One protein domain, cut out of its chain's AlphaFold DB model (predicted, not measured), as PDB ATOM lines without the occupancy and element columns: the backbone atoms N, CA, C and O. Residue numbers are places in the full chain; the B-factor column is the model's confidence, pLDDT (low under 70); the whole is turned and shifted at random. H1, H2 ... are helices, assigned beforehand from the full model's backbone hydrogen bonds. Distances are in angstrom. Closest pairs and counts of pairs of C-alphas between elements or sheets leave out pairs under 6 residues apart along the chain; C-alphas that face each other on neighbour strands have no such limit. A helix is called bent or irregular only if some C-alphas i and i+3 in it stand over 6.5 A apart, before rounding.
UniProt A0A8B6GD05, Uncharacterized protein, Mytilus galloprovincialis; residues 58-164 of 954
ATOM      1  N   LEU A  58      35.682  10.836 -37.357       82.44
ATOM      2  CA  LEU A  58      35.835   9.558 -38.072       82.44
ATOM      3  C   LEU A  58      34.480   8.997 -38.518       82.44
ATOM      4  O   LEU A  58      34.378   8.459 -39.623       82.44
ATOM      5  N   ILE A  59      33.441   9.145 -37.690       83.56
ATOM      6  CA  ILE A  59      32.074   8.742 -38.042       83.56
ATOM      7  C   ILE A  59      31.554   9.594 -39.210       83.56
ATOM      8  O   ILE A  59      31.078   9.039 -40.203       83.56
ATOM      9  N   GLU A  60      31.735  10.917 -39.165       84.00
ATOM     10  CA  GLU A  60      31.384  11.813 -40.273       84.00
ATOM     11  C   GLU A  60      32.151  11.463 -41.561       84.00
ATOM     12  O   GLU A  60      31.545  11.334 -42.628       84.00
ATOM     13  N   GLN A  61      33.469  11.253 -41.476       83.25
ATOM     14  CA  GLN A  61      34.302  10.898 -42.626       83.25
ATOM     15  C   GLN A  61      33.895   9.547 -43.236       83.25
ATOM     16  O   GLN A  61      33.880   9.405 -44.464       83.25
ATOM     17  N   CYS A  62      33.532   8.567 -42.406       84.00
ATOM     18  CA  CYS A  62      33.019   7.269 -42.838       84.00
ATOM     19  C   CYS A  62      31.696   7.421 -43.608       84.00
ATOM     20  O   CYS A  62      31.586   6.945 -44.739       84.00
ATOM     21  N   LEU A  63      30.726   8.153 -43.049       85.19
ATOM     22  CA  LEU A  63      29.423   8.405 -43.681       85.19
ATOM     23  C   LEU A  63      29.562   9.212 -44.987       85.19
ATOM     24  O   LEU A  63      28.980   8.840 -46.007       85.19
ATOM     25  N   LYS A  64      30.413  10.249 -45.011       84.12
ATOM     26  CA  LYS A  64      30.755  10.995 -46.238       84.12
ATOM     27  C   LYS A  64      31.400  10.099 -47.297       84.12
ATOM     28  O   LYS A  64      31.087  10.228 -48.475       84.12
ATOM     29  N   THR A  65      32.259   9.163 -46.895       84.25
ATOM     30  CA  THR A  65      32.921   8.221 -47.812       84.25
ATOM     31  C   THR A  65      31.944   7.168 -48.352       84.25
ATOM     32  O   THR A  65      32.020   6.825 -49.532       84.25
ATOM     33  N   LYS A  66      30.980   6.698 -47.546       85.19
ATOM     34  CA  LYS A  66      29.864   5.857 -48.022       85.19
ATOM     35  C   LYS A  66      29.053   6.572 -49.109       85.19
ATOM     36  O   LYS A  66      28.844   5.996 -50.173       85.19
ATOM     37  N   LEU A  67      28.671   7.832 -48.880       86.19
ATOM     38  CA  LEU A  67      27.942   8.642 -49.866       86.19
ATOM     39  C   LEU A  67      28.773   8.956 -51.122       86.19
ATOM     40  O   LEU A  67      28.253   8.858 -52.229       86.19
ATOM     41  N   ALA A  68      30.056   9.295 -50.980       81.50
ATOM     42  CA  ALA A  68      30.933   9.615 -52.112       81.50
ATOM     43  C   ALA A  68      31.216   8.407 -53.026       81.50
ATOM     44  O   ALA A  68      31.433   8.578 -54.224       81.50
ATOM     45  N   ASN A  69      31.189   7.190 -52.472       83.69
ATOM     46  CA  ASN A  69      31.319   5.944 -53.229       83.69
ATOM     47  C   ASN A  69      29.991   5.465 -53.851       83.69
ATOM     48  O   ASN A  69      29.999   4.489 -54.607       83.69
ATOM     49  N   PHE A  70      28.858   6.109 -53.551       85.56
ATOM     50  CA  PHE A  70      27.564   5.728 -54.109       85.56
ATOM     51  C   PHE A  70      27.458   6.155 -55.591       85.56
ATOM     52  O   PHE A  70      27.718   7.317 -55.920       85.56
ATOM     53  N   PRO A  71      27.080   5.255 -56.519       83.00
ATOM     54  CA  PRO A  71      27.062   5.563 -57.946       83.00
ATOM     55  C   PRO A  71      25.930   6.528 -58.324       83.00
ATOM     56  O   PRO A  71      24.806   6.435 -57.836       83.00
ATOM     57  N   LYS A  72      26.200   7.425 -59.279       83.31
ATOM     58  CA  LYS A  72      25.181   8.327 -59.830       83.31
ATOM     59  C   LYS A  72      24.125   7.547 -60.624       83.31
ATOM     60  O   LYS A  72      24.460   6.794 -61.534       83.31
ATOM     61  N   LEU A  73      22.854   7.775 -60.306       83.00
ATOM     62  CA  LEU A  73      21.712   7.071 -60.888       83.00
ATOM     63  C   LEU A  73      21.348   7.646 -62.267       83.00
ATOM     64  O   LEU A  73      21.211   8.859 -62.440       83.00
ATOM     65  N   THR A  74      21.147   6.770 -63.256       67.88
ATOM     66  CA  THR A  74      21.042   7.140 -64.684       67.88
ATOM     67  C   THR A  74      19.632   7.022 -65.270       67.88
ATOM     68  O   THR A  74      19.454   7.022 -66.485       67.88
ATOM     69  N   ASN A  75      18.603   7.009 -64.410       63.94
ATOM     70  CA  ASN A  75      17.180   6.953 -64.790       63.94
ATOM     71  C   ASN A  75      16.741   5.616 -65.441       63.94
ATOM     72  O   ASN A  75      15.662   5.549 -66.035       63.94
ATOM     73  N   THR A  76      17.546   4.552 -65.315       63.78
ATOM     74  CA  THR A  76      17.224   3.206 -65.823       63.78
ATOM     75  C   THR A  76      16.319   2.428 -64.863       63.78
ATOM     76  O   THR A  76      16.268   2.714 -63.669       63.78
ATOM     77  N   THR A  77      15.626   1.393 -65.351       57.97
ATOM     78  CA  THR A  77      14.703   0.585 -64.529       57.97
ATOM     79  C   THR A  77      15.399  -0.146 -63.373       57.97
ATOM     80  O   THR A  77      14.782  -0.346 -62.333       57.97
ATOM     81  N   LYS A  78      16.685  -0.500 -63.528       60.00
ATOM     82  CA  LYS A  78      17.513  -1.121 -62.475       60.00
ATOM     83  C   LYS A  78      18.031  -0.117 -61.438       60.00
ATOM     84  O   LYS A  78      18.343  -0.506 -60.319       60.00
ATOM     85  N   ASP A  79      18.107   1.169 -61.778       64.38
ATOM     86  CA  ASP A  79      18.571   2.206 -60.847       64.38
ATOM     87  C   ASP A  79      17.517   2.574 -59.782       64.38
ATOM     88  O   ASP A  79      17.853   3.238 -58.805       64.38
ATOM     89  N   TYR A  80      16.257   2.139 -59.926       68.56
ATOM     90  CA  TYR A  80      15.218   2.377 -58.911       68.56
ATOM     91  C   TYR A  80      15.319   1.445 -57.700       68.56
ATOM     92  O   TYR A  80      14.964   1.865 -56.604       68.56
ATOM     93  N   GLU A  81      15.862   0.234 -57.852       69.12
ATOM     94  CA  GLU A  81      16.165  -0.645 -56.707       69.12
ATOM     95  C   GLU A  81      17.278  -0.030 -55.839       69.12
ATOM     96  O   GLU A  81      17.180  -0.007 -54.614       69.12
ATOM     97  N   ARG A  82      18.271   0.609 -56.472       81.62
ATOM     98  CA  ARG A  82      19.358   1.342 -55.797       81.62
ATOM     99  C   ARG A  82      18.904   2.590 -55.031       81.62
ATOM    100  O   ARG A  82      19.661   3.092 -54.207       81.62
ATOM    101  N   LEU A  83      17.689   3.102 -55.255       83.81
ATOM    102  CA  LEU A  83      17.150   4.168 -54.397       83.81
ATOM    103  C   LEU A  83      16.894   3.674 -52.967       83.81
ATOM    104  O   LEU A  83      17.003   4.483 -52.050       83.81
ATOM    105  N   TYR A  84      16.611   2.381 -52.768       85.81
ATOM    106  CA  TYR A  84      16.537   1.801 -51.425       85.81
ATOM    107  C   TYR A  84      17.921   1.709 -50.772       85.81
ATOM    108  O   TYR A  84      18.064   2.136 -49.636       85.81
ATOM    109  N   GLU A  85      18.957   1.291 -51.509       87.31
ATOM    110  CA  GLU A  85      20.345   1.299 -51.006       87.31
ATOM    111  C   GLU A  85      20.796   2.711 -50.581       87.31
ATOM    112  O   GLU A  85      21.467   2.875 -49.563       87.31
ATOM    113  N   LEU A  86      20.404   3.748 -51.335       89.69
ATOM    114  CA  LEU A  86      20.652   5.137 -50.947       89.69
ATOM    115  C   LEU A  86      19.847   5.530 -49.701       89.69
ATOM    116  O   LEU A  86      20.408   6.122 -48.785       89.69
ATOM    117  N   TYR A  87      18.552   5.207 -49.658       89.75
ATOM    118  CA  TYR A  87      17.683   5.465 -48.508       89.75
ATOM    119  C   TYR A  87      18.225   4.829 -47.217       89.75
ATOM    120  O   TYR A  87      18.285   5.514 -46.201       89.75
ATOM    121  N   ASP A  88      18.719   3.590 -47.268       88.56
ATOM    122  CA  ASP A  88      19.300   2.898 -46.112       88.56
ATOM    123  C   ASP A  88      20.524   3.651 -45.549       88.56
ATOM    124  O   ASP A  88      20.651   3.813 -44.333       88.56
ATOM    125  N   ILE A  89      21.388   4.202 -46.417       89.56
ATOM    126  CA  ILE A  89      22.522   5.057 -46.009       89.56
ATOM    127  C   ILE A  89      22.027   6.373 -45.384       89.56
ATOM    128  O   ILE A  89      22.610   6.861 -44.415       89.56
ATOM    129  N   LEU A  90      20.948   6.960 -45.907       91.31
ATOM    130  CA  LEU A  90      20.370   8.189 -45.352       91.31
ATOM    131  C   LEU A  90      19.703   7.947 -43.990       91.31
ATOM    132  O   LEU A  90      19.836   8.783 -43.098       91.31
ATOM    133  N   CYS A  91      19.073   6.787 -43.791       88.88
ATOM    134  CA  CYS A  91      18.593   6.343 -42.484       88.88
ATOM    135  C   CYS A  91      19.736   6.104 -41.491       88.88
ATOM    136  O   CYS A  91      19.586   6.454 -40.324       88.88
ATOM    137  N   GLU A  92      20.883   5.569 -41.928       89.75
ATOM    138  CA  GLU A  92      22.075   5.449 -41.076       89.75
ATOM    139  C   GLU A  92      22.539   6.831 -40.582       89.75
ATOM    140  O   GLU A  92      22.741   7.024 -39.384       89.75
ATOM    141  N   ILE A  93      22.623   7.822 -41.480       88.31
ATOM    142  CA  ILE A  93      22.991   9.206 -41.131       88.31
ATOM    143  C   ILE A  93      21.967   9.820 -40.167       88.31
ATOM    144  O   ILE A  93      22.355  10.349 -39.129       88.31
ATOM    145  N   GLN A  94      20.670   9.703 -40.466       87.50
ATOM    146  CA  GLN A  94      19.590  10.232 -39.626       87.50
ATOM    147  C   GLN A  94      19.573   9.575 -38.235       87.50
ATOM    148  O   GLN A  94      19.288  10.227 -37.231       87.50
ATOM    149  N   PHE A  95      19.883   8.281 -38.137       85.25
ATOM    150  CA  PHE A  95      19.960   7.587 -36.853       85.25
ATOM    151  C   PHE A  95      21.124   8.103 -35.995       85.25
ATOM    152  O   PHE A  95      20.940   8.346 -34.802       85.25
ATOM    153  N   VAL A  96      22.297   8.333 -36.596       84.62
ATOM    154  CA  VAL A  96      23.464   8.895 -35.894       84.62
ATOM    155  C   VAL A  96      23.245  10.369 -35.522       84.62
ATOM    156  O   VAL A  96      23.616  10.779 -34.426       84.62
ATOM    157  N   GLU A  97      22.575  11.152 -36.370       83.12
ATOM    158  CA  GLU A  97      22.211  12.560 -36.123       83.12
ATOM    159  C   GLU A  97      21.333  12.746 -34.871       83.12
ATOM    160  O   GLU A  97      21.495  13.723 -34.140       83.12
ATOM    161  N   ASN A  98      20.460  11.779 -34.566       80.50
ATOM    162  CA  ASN A  98      19.628  11.790 -33.357       80.50
ATOM    163  C   ASN A  98      20.419  11.583 -32.047       80.50
ATOM    164  O   ASN A  98      19.864  11.786 -30.965       80.50
ATOM    165  N   ASN A  99      21.693  11.180 -32.105       82.06
ATOM    166  CA  ASN A  99      22.546  11.068 -30.925       82.06
ATOM    167  C   ASN A  99      23.236  12.427 -30.634       82.06
ATOM    168  O   ASN A  99      23.976  12.927 -31.489       82.06
ATOM    169  N   PRO A 100      23.067  13.015 -29.427       80.69
ATOM    170  CA  PRO A 100      23.643  14.318 -29.068       80.69
ATOM    171  C   PRO A 100      25.161  14.455 -29.264       80.69
ATOM    172  O   PRO A 100      25.641  15.568 -29.446       80.69
ATOM    173  N   GLN A 101      25.911  13.349 -29.236       79.25
ATOM    174  CA  GLN A 101      27.365  13.323 -29.445       79.25
ATOM    175  C   GLN A 101      27.777  13.652 -30.894       79.25
ATOM    176  O   GLN A 101      28.885  14.135 -31.116       79.25
ATOM    177  N   TYR A 102      26.900  13.410 -31.875       81.69
ATOM    178  CA  TYR A 102      27.216  13.508 -33.307       81.69
ATOM    179  C   TYR A 102      26.405  14.585 -34.046       81.69
ATOM    180  O   TYR A 102      26.794  14.999 -35.141       81.69
ATOM    181  N   SER A 103      25.308  15.073 -33.454       78.56
ATOM    182  CA  SER A 103      24.381  16.019 -34.095       78.56
ATOM    183  C   SER A 103      25.057  17.303 -34.592       78.56
ATOM    184  O   SER A 103      24.773  17.755 -35.698       78.56
ATOM    185  N   GLN A 104      26.013  17.863 -33.840       79.25
ATOM    186  CA  GLN A 104      26.720  19.090 -34.231       79.25
ATOM    187  C   GLN A 104      27.568  18.915 -35.503       79.25
ATOM    188  O   GLN A 104      27.717  19.863 -36.273       79.25
ATOM    189  N   VAL A 105      28.110  17.717 -35.730       79.94
ATOM    190  CA  VAL A 105      28.932  17.405 -36.908       79.94
ATOM    191  C   VAL A 105      28.039  17.045 -38.102       79.94
ATOM    192  O   VAL A 105      28.296  17.472 -39.226       79.94
ATOM    193  N   LEU A 106      26.932  16.333 -37.864       83.25
ATOM    194  CA  LEU A 106      25.995  15.926 -38.917       83.25
ATOM    195  C   LEU A 106      24.993  17.012 -39.343       83.25
ATOM    196  O   LEU A 106      24.483  16.924 -40.457       83.25
ATOM    197  N   ALA A 107      24.822  18.094 -38.571       81.69
ATOM    198  CA  ALA A 107      24.005  19.268 -38.925       81.69
ATOM    199  C   ALA A 107      24.357  19.910 -40.291       81.69
ATOM    200  O   ALA A 107      23.582  20.688 -40.850       81.69
ATOM    201  N   TYR A 108      25.505  19.560 -40.878       83.56
ATOM    202  CA  TYR A 108      25.816  19.813 -42.285       83.56
ATOM    203  C   TYR A 108      24.713  19.332 -43.255       83.56
ATOM    204  O   TYR A 108      24.449  20.000 -44.262       83.56
ATOM    205  N   TYR A 109      24.043  18.215 -42.954       86.25
ATOM    206  CA  TYR A 109      22.972  17.636 -43.769       86.25
ATOM    207  C   TYR A 109      21.602  18.315 -43.586       86.25
ATOM    208  O   TYR A 109      20.746  18.162 -44.451       86.25
ATOM    209  N   ASP A 110      21.419  19.171 -42.577       83.56
ATOM    210  CA  ASP A 110      20.285  20.111 -42.491       83.56
ATOM    211  C   ASP A 110      20.469  21.353 -43.397       83.56
ATOM    212  O   ASP A 110      19.614  22.242 -43.462       83.56
ATOM    213  N   SER A 111      21.592  21.444 -44.123       85.62
ATOM    214  CA  SER A 111      21.893  22.546 -45.039       85.62
ATOM    215  C   SER A 111      21.700  22.174 -46.512       85.62
ATOM    216  O   SER A 111      21.860  21.024 -46.932       85.62
ATOM    217  N   SER A 112      21.481  23.192 -47.352       81.25
ATOM    218  CA  SER A 112      21.517  23.025 -48.808       81.25
ATOM    219  C   SER A 112      22.838  22.454 -49.309       81.25
ATOM    220  O   SER A 112      22.849  21.765 -50.320       81.25
ATOM    221  N   THR A 113      23.949  22.737 -48.631       81.81
ATOM    222  CA  THR A 113      25.280  22.309 -49.068       81.81
ATOM    223  C   THR A 113      25.446  20.797 -48.918       81.81
ATOM    224  O   THR A 113      25.924  20.160 -49.854       81.81
ATOM    225  N   GLY A 114      24.990  20.223 -47.798       84.69
ATOM    226  CA  GLY A 114      25.042  18.778 -47.555       84.69
ATOM    227  C   GLY A 114      24.049  17.993 -48.405       84.69
ATOM    228  O   GLY A 114      24.440  17.062 -49.108       84.69
ATOM    229  N   VAL A 115      22.778  18.405 -48.440       88.00
ATOM    230  CA  VAL A 115      21.767  17.684 -49.235       88.00
ATOM    231  C   VAL A 115      22.044  17.772 -50.735       88.00
ATOM    232  O   VAL A 115      21.878  16.775 -51.434       88.00
ATOM    233  N   ASN A 116      22.530  18.905 -51.258       86.69
ATOM    234  CA  ASN A 116      22.800  19.024 -52.697       86.69
ATOM    235  C   ASN A 116      23.880  18.045 -53.189       86.69
ATOM    236  O   ASN A 116      23.801  17.597 -54.334       86.69
ATOM    237  N   GLN A 117      24.855  17.668 -52.351       83.56
ATOM    238  CA  GLN A 117      25.839  16.637 -52.710       83.56
ATOM    239  C   GLN A 117      25.166  15.283 -52.971       83.56
ATOM    240  O   GLN A 117      25.508  14.613 -53.941       83.56
ATOM    241  N   ILE A 118      24.153  14.929 -52.177       89.69
ATOM    242  CA  ILE A 118      23.384  13.687 -52.332       89.69
ATOM    243  C   ILE A 118      22.397  13.797 -53.506       89.69
ATOM    244  O   ILE A 118      22.262  12.874 -54.308       89.69
ATOM    245  N   VAL A 119      21.738  14.950 -53.665       88.75
ATOM    246  CA  VAL A 119      20.819  15.225 -54.786       88.75
ATOM    247  C   VAL A 119      21.527  15.087 -56.137       88.75
ATOM    248  O   VAL A 119      20.930  14.575 -57.082       88.75
ATOM    249  N   ASN A 120      22.811  15.445 -56.231       85.81
ATOM    250  CA  ASN A 120      23.615  15.273 -57.446       85.81
ATOM    251  C   ASN A 120      23.790  13.803 -57.887       85.81
ATOM    252  O   ASN A 120      24.068  13.564 -59.070       85.81
ATOM    253  N   CYS A 121      23.601  12.838 -56.978       84.94
ATOM    254  CA  CYS A 121      23.590  11.402 -57.276       84.94
ATOM    255  C   CYS A 121      22.231  10.911 -57.810       84.94
ATOM    256  O   CYS A 121      22.176   9.861 -58.450       84.94
ATOM    257  N   LEU A 122      21.143  11.666 -57.605       87.00
ATOM    258  CA  LEU A 122      19.814  11.364 -58.149       87.00
ATOM    259  C   LEU A 122      19.719  11.742 -59.646       87.00
ATOM    260  O   LEU A 122      20.418  12.660 -60.088       87.00
ATOM    261  N   PRO A 123      18.818  11.128 -60.439       85.62
ATOM    262  CA  PRO A 123      18.571  11.545 -61.819       85.62
ATOM    263  C   PRO A 123      17.812  12.885 -61.873       85.62
ATOM    264  O   PRO A 123      17.038  13.205 -60.969       85.62
ATOM    265  N   HIS A 124      17.977  13.651 -62.958       82.00
ATOM    266  CA  HIS A 124      17.455  15.026 -63.114       82.00
ATOM    267  C   HIS A 124      15.969  15.191 -62.738       82.00
ATOM    268  O   HIS A 124      15.600  16.113 -62.016       82.00
ATOM    269  N   ASN A 125      15.119  14.242 -63.144       82.69
ATOM    270  CA  ASN A 125      13.681  14.249 -62.846       82.69
ATOM    271  C   ASN A 125      13.344  14.119 -61.344       82.69
ATOM    272  O   ASN A 125      12.252  14.508 -60.931       82.69
ATOM    273  N   LEU A 126      14.236  13.553 -60.523       86.19
ATOM    274  CA  LEU A 126      14.099  13.516 -59.067       86.19
ATOM    275  C   LEU A 126      14.719  14.755 -58.416       86.19
ATOM    276  O   LEU A 126      14.175  15.230 -57.423       86.19
ATOM    277  N   GLN A 127      15.770  15.337 -59.003       89.81
ATOM    278  CA  GLN A 127      16.334  16.618 -58.551       89.81
ATOM    279  C   GLN A 127      15.311  17.764 -58.677       89.81
ATOM    280  O   GLN A 127      15.123  18.543 -57.738       89.81
ATOM    281  N   GLU A 128      14.576  17.830 -59.794       85.94
ATOM    282  CA  GLU A 128      13.493  18.806 -60.012       85.94
ATOM    283  C   GLU A 128      12.325  18.610 -59.029       85.94
ATOM    284  O   GLU A 128      11.786  19.577 -58.474       85.94
ATOM    285  N   LYS A 129      11.951  17.350 -58.761       86.88
ATOM    286  CA  LYS A 129      10.924  17.006 -57.766       86.88
ATOM    287  C   LYS A 129      11.345  17.380 -56.348       86.88
ATOM    288  O   LYS A 129      10.550  18.000 -55.644       86.88
ATOM    289  N   TRP A 130      12.578  17.061 -55.952       92.25
ATOM    290  CA  TRP A 130      13.124  17.466 -54.657       92.25
ATOM    291  C   TRP A 130      13.100  18.984 -54.510       92.25
ATOM    292  O   TRP A 130      12.526  19.496 -53.554       92.25
ATOM    293  N   SER A 131      13.626  19.714 -55.498       90.50
ATOM    294  CA  SER A 131      13.613  21.183 -55.515       90.50
ATOM    295  C   SER A 131      12.200  21.741 -55.311       90.50
ATOM    296  O   SER A 131      11.992  22.683 -54.544       90.50
ATOM    297  N   THR A 132      11.204  21.112 -55.940       90.25
ATOM    298  CA  THR A 132       9.791  21.475 -55.806       90.25
ATOM    299  C   THR A 132       9.250  21.218 -54.393       90.25
ATOM    300  O   THR A 132       8.639  22.116 -53.805       90.25
ATOM    301  N   GLU A 133       9.464  20.029 -53.819       88.56
ATOM    302  CA  GLU A 133       8.988  19.705 -52.465       88.56
ATOM    303  C   GLU A 133       9.730  20.480 -51.374       88.56
ATOM    304  O   GLU A 133       9.091  21.001 -50.459       88.56
ATOM    305  N   ALA A 134      11.041  20.678 -51.511       88.62
ATOM    306  CA  ALA A 134      11.838  21.511 -50.621       88.62
ATOM    307  C   ALA A 134      11.312  22.958 -50.587       88.62
ATOM    308  O   ALA A 134      11.091  23.512 -49.510       88.62
ATOM    309  N   ILE A 135      11.018  23.566 -51.744       87.56
ATOM    310  CA  ILE A 135      10.418  24.911 -51.807       87.56
ATOM    311  C   ILE A 135       9.011  24.925 -51.184       87.56
ATOM    312  O   ILE A 135       8.681  25.859 -50.445       87.56
ATOM    313  N   LYS A 136       8.180  23.899 -51.424       88.75
ATOM    314  CA  LYS A 136       6.866  23.762 -50.765       88.75
ATOM    315  C   LYS A 136       6.994  23.599 -49.247       88.75
ATOM    316  O   LYS A 136       6.111  24.057 -48.526       88.75
ATOM    317  N   TYR A 137       8.039  22.940 -48.750       87.56
ATOM    318  CA  TYR A 137       8.294  22.781 -47.319       87.56
ATOM    319  C   TYR A 137       8.705  24.113 -46.688       87.56
ATOM    320  O   TYR A 137       8.017  24.582 -45.780       87.56
ATOM    321  N   LYS A 138       9.733  24.785 -47.240       87.00
ATOM    322  CA  LYS A 138      10.180  26.122 -46.798       87.00
ATOM    323  C   LYS A 138       9.006  27.101 -46.690       87.00
ATOM    324  O   LYS A 138       8.816  27.724 -45.650       87.00
ATOM    325  N   LYS A 139       8.158  27.167 -47.728       84.31
ATOM    326  CA  LYS A 139       6.962  28.032 -47.765       84.31
ATOM    327  C   LYS A 139       5.880  27.660 -46.742       84.31
ATOM    328  O   LYS A 139       5.172  28.549 -46.288       84.31
ATOM    329  N   ARG A 140       5.719  26.376 -46.394       87.25
ATOM    330  CA  ARG A 140       4.698  25.905 -45.431       87.25
ATOM    331  C   ARG A 140       5.142  25.999 -43.970       87.25
ATOM    332  O   ARG A 140       4.284  26.117 -43.102       87.25
ATOM    333  N   ARG A 141       6.447  25.904 -43.693       83.88
ATOM    334  CA  ARG A 141       7.015  25.872 -42.328       83.88
ATOM    335  C   ARG A 141       7.804  27.128 -41.940       83.88
ATOM    336  O   ARG A 141       8.206  27.233 -40.791       83.88
ATOM    337  N   ASN A 142       8.003  28.070 -42.866       81.12
ATOM    338  CA  ASN A 142       8.796  29.292 -42.680       81.12
ATOM    339  C   ASN A 142      10.244  29.023 -42.209       81.12
ATOM    340  O   ASN A 142      10.759  29.692 -41.317       81.12
ATOM    341  N   MET A 143      10.891  28.021 -42.812       79.19
ATOM    342  CA  MET A 143      12.278  27.625 -42.529       79.19
ATOM    343  C   MET A 143      13.193  27.917 -43.725       79.19
ATOM    344  O   MET A 143      12.763  27.845 -44.880       79.19
ATOM    345  N   LEU A 144      14.470  28.208 -43.453       76.62
ATOM    346  CA  LEU A 144      15.480  28.519 -44.477       76.62
ATOM    347  C   LEU A 144      15.826  27.307 -45.361       76.62
ATOM    348  O   LEU A 144      16.048  27.463 -46.566       76.62
ATOM    349  N   TYR A 145      15.822  26.102 -44.791       84.62
ATOM    350  CA  TYR A 145      15.986  24.823 -45.486       84.62
ATOM    351  C   TYR A 145      15.071  23.758 -44.837       84.62
ATOM    352  O   TYR A 145      14.728  23.924 -43.664       84.62
ATOM    353  N   PRO A 146      14.582  22.732 -45.567       88.81
ATOM    354  CA  PRO A 146      13.912  21.592 -44.941       88.81
ATOM    355  C   PRO A 146      14.918  20.772 -44.120       88.81
ATOM    356  O   PRO A 146      16.056  20.655 -44.563       88.81
ATOM    357  N   PRO A 147      14.517  20.175 -42.988       89.19
ATOM    358  CA  PRO A 147      15.406  19.310 -42.222       89.19
ATOM    359  C   PRO A 147      15.774  18.050 -43.018       89.19
ATOM    360  O   PRO A 147      14.999  17.609 -43.877       89.19
ATOM    361  N   PHE A 148      16.912  17.438 -42.698       90.69
ATOM    362  CA  PHE A 148      17.428  16.245 -43.365       90.69
ATOM    363  C   PHE A 148      16.418  15.092 -43.353       90.69
ATOM    364  O   PHE A 148      16.180  14.468 -44.384       90.69
ATOM    365  N   SER A 149      15.713  14.900 -42.235       89.06
ATOM    366  CA  SER A 149      14.592  13.953 -42.104       89.06
ATOM    367  C   SER A 149      13.545  14.058 -43.224       89.06
ATOM    368  O   SER A 149      13.098  13.040 -43.742       89.06
ATOM    369  N   PHE A 150      13.211  15.269 -43.684       91.38
ATOM    370  CA  PHE A 150      12.271  15.462 -44.794       91.38
ATOM    371  C   PHE A 150      12.861  15.060 -46.159       91.38
ATOM    372  O   PHE A 150      12.121  14.707 -47.079       91.38
ATOM    373  N   PHE A 151      14.189  15.097 -46.312       92.75
ATOM    374  CA  PHE A 151      14.865  14.536 -47.482       92.75
ATOM    375  C   PHE A 151      14.890  13.001 -47.442       92.75
ATOM    376  O   PHE A 151      14.676  12.376 -48.480       92.75
ATOM    377  N   VAL A 152      15.071  12.396 -46.261       91.88
ATOM    378  CA  VAL A 152      14.965  10.936 -46.066       91.88
ATOM    379  C   VAL A 152      13.559  10.432 -46.419       91.88
ATOM    380  O   VAL A 152      13.417   9.507 -47.220       91.88
ATOM    381  N   ASP A 153      12.510  11.093 -45.921       91.06
ATOM    382  CA  ASP A 153      11.116  10.781 -46.280       91.06
ATOM    383  C   ASP A 153      10.877  10.897 -47.798       91.06
ATOM    384  O   ASP A 153      10.243  10.036 -48.416       91.06
ATOM    385  N   PHE A 154      11.424  11.939 -48.434       93.25
ATOM    386  CA  PHE A 154      11.321  12.131 -49.881       93.25
ATOM    387  C   PHE A 154      12.008  11.010 -50.677       93.25
ATOM    388  O   PHE A 154      11.455  10.565 -51.688       93.25
ATOM    389  N   THR A 155      13.193  10.542 -50.269       89.25
ATOM    390  CA  THR A 155      13.880   9.448 -50.976       89.25
ATOM    391  C   THR A 155      13.157   8.116 -50.789       89.25
ATOM    392  O   THR A 155      13.000   7.394 -51.775       89.25
ATOM    393  N   TYR A 156      12.611   7.844 -49.597       89.44
ATOM    394  CA  TYR A 156      11.731   6.697 -49.341       89.44
ATOM    395  C   TYR A 156      10.505   6.690 -50.257       89.44
ATOM    396  O   TYR A 156      10.232   5.692 -50.930       89.44
ATOM    397  N   ASP A 157       9.783   7.813 -50.328       87.44
ATOM    398  CA  ASP A 157       8.627   7.944 -51.211       87.44
ATOM    399  C   ASP A 157       9.045   7.772 -52.680       87.44
ATOM    400  O   ASP A 157       8.407   7.026 -53.422       87.44
ATOM    401  N   MET A 158      10.135   8.392 -53.137       86.94
ATOM    402  CA  MET A 158      10.556   8.242 -54.536       86.94
ATOM    403  C   MET A 158      11.024   6.823 -54.884       86.94
ATOM    404  O   MET A 158      10.775   6.399 -56.013       86.94
ATOM    405  N   ALA A 159      11.627   6.082 -53.949       83.50
ATOM    406  CA  ALA A 159      11.905   4.655 -54.113       83.50
ATOM    407  C   ALA A 159      10.586   3.874 -54.246       83.50
ATOM    408  O   ALA A 159      10.286   3.324 -55.309       83.50
ATOM    409  N   LYS A 160       9.736   3.952 -53.215       82.12
ATOM    410  CA  LYS A 160       8.457   3.239 -53.104       82.12
ATOM    411  C   LYS A 160       7.537   3.461 -54.301       82.12
ATOM    412  O   LYS A 160       7.039   2.499 -54.877       82.12
ATOM    413  N   TRP A 161       7.334   4.711 -54.715       75.56
ATOM    414  CA  TRP A 161       6.450   5.057 -55.835       75.56
ATOM    415  C   TRP A 161       6.997   4.629 -57.206       75.56
ATOM    416  O   TRP A 161       6.218   4.524 -58.153       75.56
ATOM    417  N   ARG A 162       8.315   4.428 -57.357       69.88
ATOM    418  CA  ARG A 162       8.934   3.997 -58.626       69.88
ATOM    419  C   ARG A 162       9.071   2.482 -58.738       69.88
ATOM    420  O   ARG A 162       9.052   1.975 -59.858       69.88
ATOM    421  N   THR A 163       9.169   1.770 -57.617       66.56
ATOM    422  CA  THR A 163       9.183   0.301 -57.584       66.56
ATOM    423  C   THR A 163       7.789  -0.321 -57.452       66.56
ATOM    424  O   THR A 163       7.651  -1.514 -57.707       66.56
ATOM    425  N   ASP A 164       6.750   0.445 -57.090       72.06
ATOM    426  CA  ASP A 164       5.366  -0.050 -57.016       72.06
ATOM    427  C   ASP A 164       4.851  -0.502 -58.407       72.06
ATOM    428  O   ASP A 164       4.719   0.325 -59.321       72.06
TER     429      ASP A 164
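AT A GLANCE: This is residues 58 to 164 of the 954 residues of an uncharacterized protein of Mytilus galloprovincialis (UniProt A0A8B6GD05). Three helices, H1, H3 and H7, lie in a rough row, neighbours in the row running opposite ways, and H4, H5 and H6 form a second, less orderly layer over one side of it. H3 and H7 are the best-packed pair, while H6 meets H7 near its own start and slants away from it; little H2 sits by the last turns of H7. The printed part has 107 residues with seven named helices, H1 to H7 in order, and no named strand: all helix. It is compact, with a radius of gyration of the C-alphas of 13.6 A and spans of 39 by 33 by 21 A.

HOW THE PARTS SIT: Start at H1, residues 58 to 68, and go on to H3, residues 82 to 97: they only just touch, with 3 pairs of C-alphas within 8 A, the closest being Leu 63 and Ile 93 at 7.0 A, at a shallow tilt of 19 degrees, opposite ways. H2, residues 77 to 80, meets H3 only through their link. H4, residues 103 to 110, forms a hairpin with H3; the closest C-alphas, Glu 97 and Ser 103, are 4.6 A apart, at a steep tilt of 39 degrees. H4 is only just irregular: C-alphas 105 and 108 are 6.7 A apart. Look next at H5, residues 112 to 119, which touches no helix; its Val 119 and Gln 127 of H6, residues 124 to 141, are the closest C-alphas of a pair close but not clearly touching, at 6.0 A. H7, residues 148 to 163, touches H3 at a shallow tilt of 20 degrees, opposite ways, the closest C-alphas being Leu 83 and Ala 159 at 5.3 A. H6 and H7, a hairpin, only just touch, with 3 pairs of C-alphas within 8 A, the closest being Trp 130 and Phe 154 at 7.4 A, at a steep tilt of 44 degrees. H2 and H7 only just touch, with 3 such pairs, the closest being Tyr 80 and Ala 159 at 6.3 A. H1 and H6 are apart. In H1, H3 and H7 every O i to N i+4 pair is within hydrogen-bond range; in H6 13 of 14 are, in H5 2 of 4, and in H4 1 of 4, beside 3 of 5 O i to N i+3 pairs, while H2 is too short for an O i to N i+4 pair.

IN THESE COORDINATES: Find C-alpha 58 at (35.835, 9.558, -38.072); H1 runs from there for 14.9 A. C-alpha 82 at (19.358, 1.342, -55.797) begins H3, 22.8 A long. H6 is 25.7 A and H7 22.9 A, ending at C-alpha 163, (9.183, 0.301, -57.584).

THE WHOLE: The C-alphas of Thr 77 and Gln 101, the two farthest apart, are 39.4 A from each other. The printed part has no cut and no long link. Its mean pLDDT is 83.5; look for values under 70 at residues 74 to 81 and 162 to 163.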